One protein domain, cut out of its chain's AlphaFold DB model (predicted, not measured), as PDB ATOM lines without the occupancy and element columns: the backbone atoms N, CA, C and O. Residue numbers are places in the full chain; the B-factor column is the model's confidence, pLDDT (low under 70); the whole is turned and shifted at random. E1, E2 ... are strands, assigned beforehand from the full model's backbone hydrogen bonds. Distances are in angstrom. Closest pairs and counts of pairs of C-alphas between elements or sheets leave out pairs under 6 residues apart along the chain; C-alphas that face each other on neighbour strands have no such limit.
ATOM      1  N   GLY A  36     -14.616 -24.244  -5.667       65.56
ATOM      2  CA  GLY A  36     -16.067 -24.025  -5.717       65.56
ATOM      3  C   GLY A  36     -16.549 -23.156  -4.550       65.56
ATOM      4  O   GLY A  36     -15.750 -22.721  -3.719       65.56
ATOM      5  N   ILE A  37     -17.853 -22.889  -4.466       69.81
ATOM      6  CA  ILE A  37     -18.454 -22.169  -3.331       69.81
ATOM      7  C   ILE A  37     -18.624 -23.152  -2.169       69.81
ATOM      8  O   ILE A  37     -19.323 -24.152  -2.306       69.81
ATOM      9  N   ALA A  38     -17.963 -22.888  -1.042       73.69
ATOM     10  CA  ALA A  38     -18.028 -23.728   0.152       73.69
ATOM     11  C   ALA A  38     -19.080 -23.243   1.153       73.69
ATOM     12  O   ALA A  38     -19.753 -24.061   1.773       73.69
ATOM     13  N   LEU A  39     -19.225 -21.926   1.309       77.31
ATOM     14  CA  LEU A  39     -20.148 -21.328   2.270       77.31
ATOM     15  C   LEU A  39     -20.624 -19.956   1.783       77.31
ATOM     16  O   LEU A  39     -19.858 -19.217   1.165       77.31
ATOM     17  N   ILE A  40     -21.876 -19.616   2.085       75.25
ATOM     18  CA  ILE A  40     -22.447 -18.281   1.886       75.25
ATOM     19  C   ILE A  40     -23.033 -17.844   3.229       75.25
ATOM     20  O   ILE A  40     -23.959 -18.477   3.731       75.25
ATOM     21  N   GLU A  41     -22.489 -16.780   3.809       79.31
ATOM     22  CA  GLU A  41     -22.947 -16.188   5.068       79.31
ATOM     23  C   GLU A  41     -23.535 -14.810   4.782       79.31
ATOM     24  O   GLU A  41     -22.936 -14.015   4.062       79.31
ATOM     25  N   GLN A  42     -24.714 -14.506   5.320       74.50
ATOM     26  CA  GLN A  42     -25.243 -13.146   5.259       74.50
ATOM     27  C   GLN A  42     -24.589 -12.309   6.365       74.50
ATOM     28  O   GLN A  42     -24.590 -12.720   7.525       74.50
ATOM     29  N   ASP A  43     -24.044 -11.144   6.013       72.75
ATOM     30  CA  ASP A  43     -23.434 -10.244   6.995       72.75
ATOM     31  C   ASP A  43     -24.519  -9.520   7.819       72.75
ATOM     32  O   ASP A  43     -25.695  -9.505   7.449       72.75
ATOM     33  N   GLU A  44     -24.137  -8.858   8.917       62.41
ATOM     34  CA  GLU A  44     -25.056  -8.036   9.716       62.41
ATOM     35  C   GLU A  44     -25.646  -6.876   8.883       62.41
ATOM     36  O   GLU A  44     -25.046  -5.815   8.710       62.41
ATOM     37  N   GLY A  45     -26.836  -7.107   8.321       62.03
ATOM     38  CA  GLY A  45     -27.588  -6.161   7.495       62.03
ATOM     39  C   GLY A  45     -28.155  -6.798   6.212       62.03
ATOM     40  O   GLY A  45     -27.678  -7.828   5.744       62.03
ATOM     41  N   PRO A  46     -29.189  -6.206   5.587       62.31
ATOM     42  CA  PRO A  46     -29.861  -6.801   4.424       62.31
ATOM     43  C   PRO A  46     -29.079  -6.672   3.103       62.31
ATOM     44  O   PRO A  46     -29.593  -7.048   2.054       62.31
ATOM     45  N   THR A  47     -27.884  -6.083   3.122       67.81
ATOM     46  CA  THR A  47     -27.211  -5.587   1.911       67.81
ATOM     47  C   THR A  47     -25.983  -6.373   1.479       67.81
ATOM     48  O   THR A  47     -25.562  -6.187   0.341       67.81
ATOM     49  N   PHE A  48     -25.407  -7.239   2.318       73.81
ATOM     50  CA  PHE A  48     -24.158  -7.932   1.982       73.81
ATOM     51  C   PHE A  48     -24.173  -9.406   2.390       73.81
ATOM     52  O   PHE A  48     -24.775  -9.777   3.396       73.81
ATOM     53  N   ALA A  49     -23.475 -10.227   1.610       76.06
ATOM     54  CA  ALA A  49     -23.130 -11.596   1.968       76.06
ATOM     55  C   ALA A  49     -21.637 -11.849   1.742       76.06
ATOM     56  O   ALA A  49     -21.040 -11.325   0.798       76.06
ATOM     57  N   THR A  50     -21.056 -12.688   2.588       81.50
ATOM     58  CA  THR A  50     -19.705 -13.217   2.461       81.50
ATOM     59  C   THR A  50     -19.759 -14.616   1.848       81.50
ATOM     60  O   THR A  50     -20.367 -15.536   2.388       81.50
ATOM     61  N   ILE A  51     -19.109 -14.791   0.701       77.44
ATOM     62  CA  ILE A  51     -18.948 -16.073   0.016       77.44
ATOM     63  C   ILE A  51     -17.546 -16.601   0.311       77.44
ATOM     64  O   ILE A  51     -16.554 -15.964  -0.045       77.44
ATOM     65  N   THR A  52     -17.460 -17.786   0.908       79.19
ATOM     66  CA  THR A  52     -16.199 -18.501   1.126       79.19
ATOM     67  C   THR A  52     -16.043 -19.597   0.077       79.19
ATOM     68  O   THR A  52     -16.927 -20.439  -0.101       79.19
ATOM     69  N   LEU A  53     -14.914 -19.600  -0.624       76.88
ATOM     70  CA  LEU A  53     -14.559 -20.636  -1.590       76.88
ATOM     71  C   LEU A  53     -13.928 -21.853  -0.900       76.88
ATOM     72  O   LEU A  53     -13.412 -21.756   0.209       76.88
ATOM     73  N   THR A  54     -13.893 -23.003  -1.578       73.00
ATOM     74  CA  THR A  54     -13.318 -24.260  -1.047       73.00
ATOM     75  C   THR A  54     -11.831 -24.157  -0.693       73.00
ATOM     76  O   THR A  54     -11.338 -24.944   0.105       73.00
ATOM     77  N   ASN A  55     -11.120 -23.171  -1.246       66.56
ATOM     78  CA  ASN A  55      -9.724 -22.870  -0.918       66.56
ATOM     79  C   ASN A  55      -9.562 -21.860   0.239       66.56
ATOM     80  O   ASN A  55      -8.456 -21.378   0.470       66.56
ATOM     81  N   GLY A  56     -10.650 -21.498   0.926       73.12
ATOM     82  CA  GLY A  56     -10.656 -20.587   2.073       73.12
ATOM     83  C   GLY A  56     -10.730 -19.097   1.730       73.12
ATOM     84  O   GLY A  56     -10.886 -18.285   2.637       73.12
ATOM     85  N   LYS A  57     -10.664 -18.700   0.449       72.62
ATOM     86  CA  LYS A  57     -10.792 -17.284   0.065       72.62
ATOM     87  C   LYS A  57     -12.212 -16.772   0.304       72.62
ATOM     88  O   LYS A  57     -13.173 -17.427  -0.095       72.62
ATOM     89  N   LYS A  58     -12.328 -15.576   0.886       79.75
ATOM     90  CA  LYS A  58     -13.600 -14.908   1.190       79.75
ATOM     91  C   LYS A  58     -13.836 -13.709   0.271       79.75
ATOM     92  O   LYS A  58     -12.931 -12.906   0.038       79.75
ATOM     93  N   PHE A  59     -15.063 -13.572  -0.218       75.94
ATOM     94  CA  PHE A  59     -15.505 -12.472  -1.071       75.94
ATOM     95  C   PHE A  59     -16.769 -11.854  -0.505       75.94
ATOM     96  O   PHE A  59     -17.706 -12.571  -0.173       75.94
ATOM     97  N   ARG A  60     -16.819 -10.527  -0.451       78.38
ATOM     98  CA  ARG A  60     -18.026  -9.812  -0.046       78.38
ATOM     99  C   ARG A  60     -18.806  -9.394  -1.284       78.38
ATOM    100  O   ARG A  60     -18.254  -8.739  -2.167       78.38
ATOM    101  N   VAL A  61     -20.079  -9.767  -1.351       73.25
ATOM    102  CA  VAL A  61     -20.985  -9.421  -2.451       73.25
ATOM    103  C   VAL A  61     -22.145  -8.577  -1.944       73.25
ATOM    104  O   VAL A  61     -22.636  -8.769  -0.833       73.25
ATOM    105  N   THR A  62     -22.577  -7.621  -2.765       74.88
ATOM    106  CA  THR A  62     -23.769  -6.813  -2.475       74.88
ATOM    107  C   THR A  62     -25.002  -7.591  -2.908       74.88
ATOM    108  O   THR A  62     -25.059  -8.076  -4.036       74.88
ATOM    109  N   LEU A  63     -25.984  -7.716  -2.022       69.94
ATOM    110  CA  LEU A  63     -27.229  -8.416  -2.310       69.94
ATOM    111  C   LEU A  63     -28.239  -7.465  -2.970       69.94
ATOM    112  O   LEU A  63     -28.358  -6.308  -2.548       69.94
ATOM    113  N   PRO A  64     -29.002  -7.922  -3.978       66.00
ATOM    114  CA  PRO A  64     -30.139  -7.162  -4.474       66.00
ATOM    115  C   PRO A  64     -31.153  -6.959  -3.340       66.00
ATOM    116  O   PRO A  64     -31.386  -7.849  -2.523       66.00
ATOM    117  N   ARG A  65     -31.747  -5.763  -3.263       61.94
ATOM    118  CA  ARG A  65     -32.683  -5.401  -2.191       61.94
ATOM    119  C   ARG A  65     -33.927  -6.293  -2.284       61.94
ATOM    120  O   ARG A  65     -34.741  -6.111  -3.186       61.94
ATOM    121  N   GLY A  66     -34.041  -7.254  -1.368       59.41
ATOM    122  CA  GLY A  66     -35.168  -8.185  -1.300       59.41
ATOM    123  C   GLY A  66     -36.508  -7.492  -1.026       59.41
ATOM    124  O   GLY A  66     -36.563  -6.316  -0.647       59.41
ATOM    125  N   VAL A  67     -37.601  -8.235  -1.211       54.97
ATOM    126  CA  VAL A  67     -38.953  -7.778  -0.861       54.97
ATOM    127  C   VAL A  67     -38.998  -7.486   0.649       54.97
ATOM    128  O   VAL A  67     -38.572  -8.336   1.435       54.97
ATOM    129  N   PRO A  68     -39.484  -6.310   1.098       55.09
ATOM    130  CA  PRO A  68     -39.524  -5.979   2.520       55.09
ATOM    131  C   PRO A  68     -40.248  -7.062   3.338       55.09
ATOM    132  O   PRO A  68     -41.410  -7.358   3.077       55.09
ATOM    133  N   GLY A  69     -39.561  -7.636   4.330       58.84
ATOM    134  CA  GLY A  69     -40.129  -8.620   5.262       58.84
ATOM    135  C   GLY A  69     -39.787 -10.088   4.988       58.84
ATOM    136  O   GLY A  69     -40.169 -10.935   5.792       58.84
ATOM    137  N   LEU A  70     -39.046 -10.410   3.922       56.59
ATOM    138  CA  LEU A  70     -38.567 -11.772   3.658       56.59
ATOM    139  C   LEU A  70     -37.035 -11.803   3.590       56.59
ATOM    140  O   LEU A  70     -36.407 -10.930   2.995       56.59
ATOM    141  N   THR A  71     -36.433 -12.798   4.247       64.38
ATOM    142  CA  THR A  71     -34.974 -12.996   4.241       64.38
ATOM    143  C   THR A  71     -34.605 -13.800   2.993       64.38
ATOM    144  O   THR A  71     -35.153 -14.894   2.834       64.38
ATOM    145  N   PRO A  72     -33.735 -13.292   2.101       68.56
ATOM    146  CA  PRO A  72     -33.314 -14.039   0.922       68.56
ATOM    147  C   PRO A  72     -32.543 -15.307   1.314       68.56
ATOM    148  O   PRO A  72     -31.803 -15.311   2.297       68.56
ATOM    149  N   ARG A  73     -32.711 -16.385   0.543       72.69
ATOM    150  CA  ARG A  73     -31.957 -17.638   0.687       72.69
ATOM    151  C   ARG A  73     -31.039 -17.824  -0.515       72.69
ATOM    152  O   ARG A  73     -31.415 -17.539  -1.648       72.69
ATOM    153  N   PHE A  74     -29.828 -18.310  -0.270       77.12
ATOM    154  CA  PHE A  74     -28.811 -18.482  -1.306       77.12
ATOM    155  C   PHE A  74     -28.426 -19.947  -1.434       77.12
ATOM    156  O   PHE A  74     -28.104 -20.603  -0.444       77.12
ATOM    157  N   HIS A  75     -28.435 -20.448  -2.663       76.38
ATOM    158  CA  HIS A  75     -28.030 -21.802  -3.012       76.38
ATOM    159  C   HIS A  75     -26.756 -21.748  -3.862       76.38
ATOM    160  O   HIS A  75     -26.608 -20.888  -4.734       76.38
ATOM    161  N   ALA A  76     -25.823 -22.670  -3.619       74.00
ATOM    162  CA  ALA A  76     -24.612 -22.779  -4.428       74.00
ATOM    163  C   ALA A  76     -24.960 -23.270  -5.846       74.00
ATOM    164  O   ALA A  76     -25.569 -24.326  -6.019       74.00
ATOM    165  N   GLY A  77     -24.585 -22.486  -6.853       73.06
ATOM    166  CA  GLY A  77     -24.721 -22.784  -8.276       73.06
ATOM    167  C   GLY A  77     -23.428 -23.334  -8.899       73.06
ATOM    168  O   GLY A  77     -22.421 -23.524  -8.210       73.06
ATOM    169  N   PRO A  78     -23.435 -23.620 -10.214       74.44
ATOM    170  CA  PRO A  78     -22.286 -24.189 -10.916       74.44
ATOM    171  C   PRO A  78     -21.072 -23.246 -10.953       74.44
ATOM    172  O   PRO A  78     -21.193 -22.024 -10.877       74.44
ATOM    173  N   THR A  79     -19.879 -23.827 -11.119       70.44
ATOM    174  CA  THR A  79     -18.639 -23.079 -11.384       70.44
ATOM    175  C   THR A  79     -18.288 -23.162 -12.871       70.44
ATOM    176  O   THR A  79     -18.248 -24.255 -13.435       70.44
ATOM    177  N   THR A  80     -18.036 -22.018 -13.511       74.06
ATOM    178  CA  THR A  80     -17.767 -21.896 -14.953       74.06
ATOM    179  C   THR A  80     -16.344 -21.387 -15.201       74.06
ATOM    180  O   THR A  80     -15.828 -20.554 -14.461       74.06
ATOM    181  N   LYS A  81     -15.679 -21.886 -16.248       70.56
ATOM    182  CA  LYS A  81     -14.312 -21.474 -16.599       70.56
ATOM    183  C   LYS A  81     -14.327 -20.145 -17.360       70.56
ATOM    184  O   LYS A  81     -15.070 -20.016 -18.330       70.56
ATOM    185  N   LEU A  82     -13.487 -19.196 -16.947       66.38
ATOM    186  CA  LEU A  82     -13.222 -17.969 -17.705       66.38
ATOM    187  C   LEU A  82     -12.038 -18.136 -18.657       66.38
ATOM    188  O   LEU A  82     -11.173 -18.993 -18.453       66.38
ATOM    189  N   SER A  83     -11.996 -17.294 -19.690       66.75
ATOM    190  CA  SER A  83     -10.799 -17.117 -20.508       66.75
ATOM    191  C   SER A  83      -9.654 -16.533 -19.671       66.75
ATOM    192  O   SER A  83      -9.864 -15.853 -18.662       66.75
ATOM    193  N   GLU A  84      -8.423 -16.843 -20.072       58.91
ATOM    194  CA  GLU A  84      -7.218 -16.440 -19.350       58.91
ATOM    195  C   GLU A  84      -7.121 -14.909 -19.223       58.91
ATOM    196  O   GLU A  84      -7.374 -14.172 -20.175       58.91
ATOM    197  N   GLY A  85      -6.789 -14.427 -18.020       58.44
ATOM    198  CA  GLY A  85      -6.657 -12.998 -17.717       58.44
ATOM    199  C   GLY A  85      -7.957 -12.273 -17.344       58.44
ATOM    200  O   GLY A  85      -7.893 -11.103 -16.963       58.44
ATOM    201  N   GLN A  86      -9.125 -12.928 -17.395       63.31
ATOM    202  CA  GLN A  86     -10.359 -12.319 -16.893       63.31
ATOM    203  C   GLN A  86     -10.466 -12.415 -15.363       63.31
ATOM    204  O   GLN A  86     -10.233 -13.488 -14.797       63.31
ATOM    205  N   PRO A  87     -10.836 -11.320 -14.669       62.75
ATOM    206  CA  PRO A  87     -11.023 -11.350 -13.227       62.75
ATOM    207  C   PRO A  87     -12.223 -12.237 -12.863       62.75
ATOM    208  O   PRO A  87     -13.225 -12.235 -13.582       62.75
ATOM    209  N   PRO A  88     -12.155 -12.975 -11.741       69.06
ATOM    210  CA  PRO A  88     -13.264 -13.805 -11.300       69.06
ATOM    211  C   PRO A  88     -14.488 -12.951 -10.951       69.06
ATOM    212  O   PRO A  88     -14.358 -11.851 -10.407       69.06
ATOM    213  N   TYR A  89     -15.682 -13.475 -11.224       75.62
ATOM    214  CA  TYR A  89     -16.945 -12.831 -10.857       75.62
ATOM    215  C   TYR A  89     -18.002 -13.852 -10.421       75.62
ATOM    216  O   TYR A  89     -17.881 -15.050 -10.691       75.62
ATOM    217  N   PHE A  90     -19.043 -13.358  -9.745       79.69
ATOM    218  CA  PHE A  90     -20.216 -14.143  -9.363       79.69
ATOM    219  C   PHE A  90     -21.444 -13.689 -10.147       79.69
ATOM    220  O   PHE A  90     -21.588 -12.506 -10.465       79.69
ATOM    221  N   THR A  91     -22.355 -14.620 -10.409       81.06
ATOM    222  CA  THR A  91     -23.695 -14.317 -10.924       81.06
ATOM    223  C   THR A  91     -24.758 -14.782  -9.941       81.06
ATOM    224  O   THR A  91     -24.629 -15.833  -9.314       81.06
ATOM    225  N   LEU A  92     -25.802 -13.966  -9.798       79.12
ATOM    226  CA  LEU A  92     -26.973 -14.227  -8.966       79.12
ATOM    227  C   LEU A  92     -28.172 -14.434  -9.884       79.12
ATOM    228  O   LEU A  92     -28.618 -13.489 -10.535       79.12
ATOM    229  N   THR A  93     -28.703 -15.651  -9.916       81.25
ATOM    230  CA  THR A  93     -29.882 -15.980 -10.723       81.25
ATOM    231  C   THR A  93     -31.054 -16.290  -9.792       81.25
ATOM    232  O   THR A  93     -30.912 -17.181  -8.953       81.25
ATOM    233  N   PRO A  94     -32.196 -15.581  -9.880       76.38
ATOM    234  CA  PRO A  94     -33.373 -15.913  -9.081       76.38
ATOM    235  C   PRO A  94     -33.888 -17.313  -9.436       76.38
ATOM    236  O   PRO A  94     -33.857 -17.714 -10.600       76.38
ATOM    237  N   TYR A  95     -34.356 -18.057  -8.438       75.69
ATOM    238  CA  TYR A  95     -34.995 -19.352  -8.646       75.69
ATOM    239  C   TYR A  95     -36.408 -19.121  -9.201       75.69
ATOM    240  O   TYR A  95     -37.199 -18.425  -8.565       75.69
ATOM    241  N   GLU A  96     -36.724 -19.673 -10.380       66.06
ATOM    242  CA  GLU A  96     -37.937 -19.325 -11.155       66.06
ATOM    243  C   GLU A  96     -39.256 -19.491 -10.369       66.06
ATOM    244  O   GLU A  96     -40.215 -18.769 -10.632       66.06
ATOM    245  N   ASP A  97     -39.266 -20.337  -9.333       67.69
ATOM    246  CA  ASP A  97     -40.456 -20.654  -8.533       67.69
ATOM    247  C   ASP A  97     -40.435 -20.120  -7.085       67.69
ATOM    248  O   ASP A  97     -41.402 -20.314  -6.345       67.69
ATOM    249  N   GLN A  98     -39.358 -19.456  -6.637       74.44
ATOM    250  CA  GLN A  98     -39.252 -18.921  -5.271       74.44
ATOM    251  C   GLN A  98     -38.660 -17.502  -5.271       74.44
ATOM    252  O   GLN A  98     -37.450 -17.338  -5.413       74.44
ATOM    253  N   PRO A  99     -39.477 -16.451  -5.056       65.50
ATOM    254  CA  PRO A  99     -39.082 -15.059  -5.305       65.50
ATOM    255  C   PRO A  99     -37.991 -14.502  -4.371       65.50
ATOM    256  O   PRO A  99     -37.565 -13.368  -4.569       65.50
ATOM    257  N   ASN A 100     -37.541 -15.266  -3.369       71.69
ATOM    258  CA  ASN A 100     -36.458 -14.879  -2.460       71.69
ATOM    259  C   ASN A 100     -35.273 -15.858  -2.467       71.69
ATOM    260  O   ASN A 100     -34.345 -15.662  -1.682       71.69
ATOM    261  N   ASP A 101     -35.283 -16.874  -3.331       78.94
ATOM    262  CA  ASP A 101     -34.195 -17.845  -3.437       78.94
ATOM    263  C   ASP A 101     -33.327 -17.512  -4.657       78.94
ATOM    264  O   ASP A 101     -33.832 -17.271  -5.754       78.94
ATOM    265  N   TYR A 102     -32.007 -17.506  -4.476       78.12
ATOM    266  CA  TYR A 102     -31.043 -17.175  -5.526       78.12
ATOM    267  C   TYR A 102     -29.980 -18.263  -5.666       78.12
ATOM    268  O   TYR A 102     -29.408 -18.722  -4.678       78.12
ATOM    269  N   LEU A 103     -29.660 -18.629  -6.906       79.06
ATOM    270  CA  LEU A 103     -28.496 -19.441  -7.250       79.06
ATOM    271  C   LEU A 103     -27.274 -18.539  -7.439       79.06
ATOM    272  O   LEU A 103     -27.298 -17.619  -8.256       79.06
ATOM    273  N   VAL A 104     -26.197 -18.831  -6.709       80.81
ATOM    274  CA  VAL A 104     -24.919 -18.114  -6.798       80.81
ATOM    275  C   VAL A 104     -23.929 -18.949  -7.598       80.81
ATOM    276  O   VAL A 104     -23.479 -19.982  -7.116       80.81
ATOM    277  N   SER A 105     -23.576 -18.518  -8.807       82.00
ATOM    278  CA  SER A 105     -22.599 -19.222  -9.654       82.00
ATOM    279  C   SER A 105     -21.258 -18.482  -9.662       82.00
ATOM    280  O   SER A 105     -21.231 -17.252  -9.610       82.00
ATOM    281  N   LEU A 106     -20.146 -19.219  -9.722       81.19
ATOM    282  CA  LEU A 106     -18.780 -18.670  -9.737       81.19
ATOM    283  C   LEU A 106     -18.163 -18.819 -11.129       81.19
ATOM    284  O   LEU A 106     -18.245 -19.895 -11.717       81.19
ATOM    285  N   ALA A 107     -17.472 -17.794 -11.623       79.19
ATOM    286  CA  ALA A 107     -16.625 -17.906 -12.805       79.19
ATOM    287  C   ALA A 107     -15.157 -17.566 -12.478       79.19
ATOM    288  O   ALA A 107     -14.890 -16.517 -11.891       79.19
ATOM    289  N   ILE A 108     -14.205 -18.451 -12.820       72.50
ATOM    290  CA  ILE A 108     -12.774 -18.314 -12.461       72.50
ATOM    291  C   ILE A 108     -11.822 -18.821 -13.566       72.50
ATOM    292  O   ILE A 108     -12.170 -19.728 -14.325       72.50
ATOM    293  N   SER A 109     -10.622 -18.231 -13.667       68.38
ATOM    294  CA  SER A 109      -9.522 -18.653 -14.557       68.38
ATOM    295  C   SER A 109      -8.567 -19.641 -13.860       68.38
ATOM    296  O   SER A 109      -8.215 -19.428 -12.699       68.38
ATOM    297  N   ASP A 110      -8.106 -20.681 -14.559       63.81
ATOM    298  CA  ASP A 110      -7.253 -21.751 -14.006       63.81
ATOM    299  C   ASP A 110      -5.769 -21.323 -13.966       63.81
ATOM    300  O   ASP A 110      -5.163 -21.092 -15.007       63.81
ATOM    301  N   SER A 111      -5.171 -21.181 -12.777       57.78
ATOM    302  CA  SER A 111      -3.773 -20.732 -12.604       57.78
ATOM    303  C   SER A 111      -2.762 -21.875 -12.417       57.78
ATOM    304  O   SER A 111      -1.590 -21.615 -12.137       57.78
TER     305      SER A 111
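This is residues 36 to 111 of the 624 residues of an uncharacterized protein of Methylobacterium soli (UniProt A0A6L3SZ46). Two small three-strand sheets lie face to face as a sandwich, the strands of the one crossed at 46 degrees to those of the other. The first sheet, E1 E2 E3, is made of short strands; the second, E4 E6 E5, is strongly twisted and has the longest strand, E6. The chain changes from one sheet to the other once, at the link from E3 to E4. The printed part has 76 residues with no named helix and six named strands, E1 to E6 in turn; the first sheet has the order E1, E2, E3 and is antiparallel, the second has the order E4, E6, E5 and is mixed, and the class is all strand. The whole is compact by its radius of gyration of the C-alphas, 13.0 A, yet elongated in outline, with spans of 42 by 27 by 18 A.

E1, residues 37 to 42, and E2, residues 48 to 53, form a hairpin at 160 degrees, with N 41 and O 50 at 2.8 A. E2 and E3, residues 58 to 62, form the next hairpin at 150 degrees, with N 51 and O 59 at 2.8 A. These three strands are a meander, each the antiparallel neighbour of the one before. E4, residues 73 to 81, is the parallel neighbour of E6, residues 98 to 108, at 28 degrees; N 77 and O 104 are 2.7 A apart. E5, residues 89 to 95, and E6 form an antiparallel hairpin at 155 degrees, with N 95 and O 101 at 2.8 A. E6 bends by 52 degrees at residue 101. The facing parts of the two sheets are 10.2 A centre to centre, their best planes 12 degrees apart. Between the sheets, the closest C-alphas of E1 and E4 are those of Ile 37 and Ala 76, 6.3 A apart. E3 and E5 are apart, but only just, at 8.4 A.

E1 begins at C-alpha 37, (-18.454, -22.169, -3.331), and is 14.2 A long; E2 is 16.3 A and E3 13.5 A. E4 is 25.0 A long and begins at C-alpha 73, (-31.957, -17.638, 0.687). E5 is 19.3 A long. E6 is 27.4 A long and ends at C-alpha 108, (-12.774, -18.314, -12.461).

The two C-alphas farthest apart are those of Gly 69 and Ser 111, 42.3 A. The printed part has no cut, and no link is long. The mean pLDDT of the printed part is 71.3; 30 residues are under 70, among them residues 63 to 72 and 82 to 88.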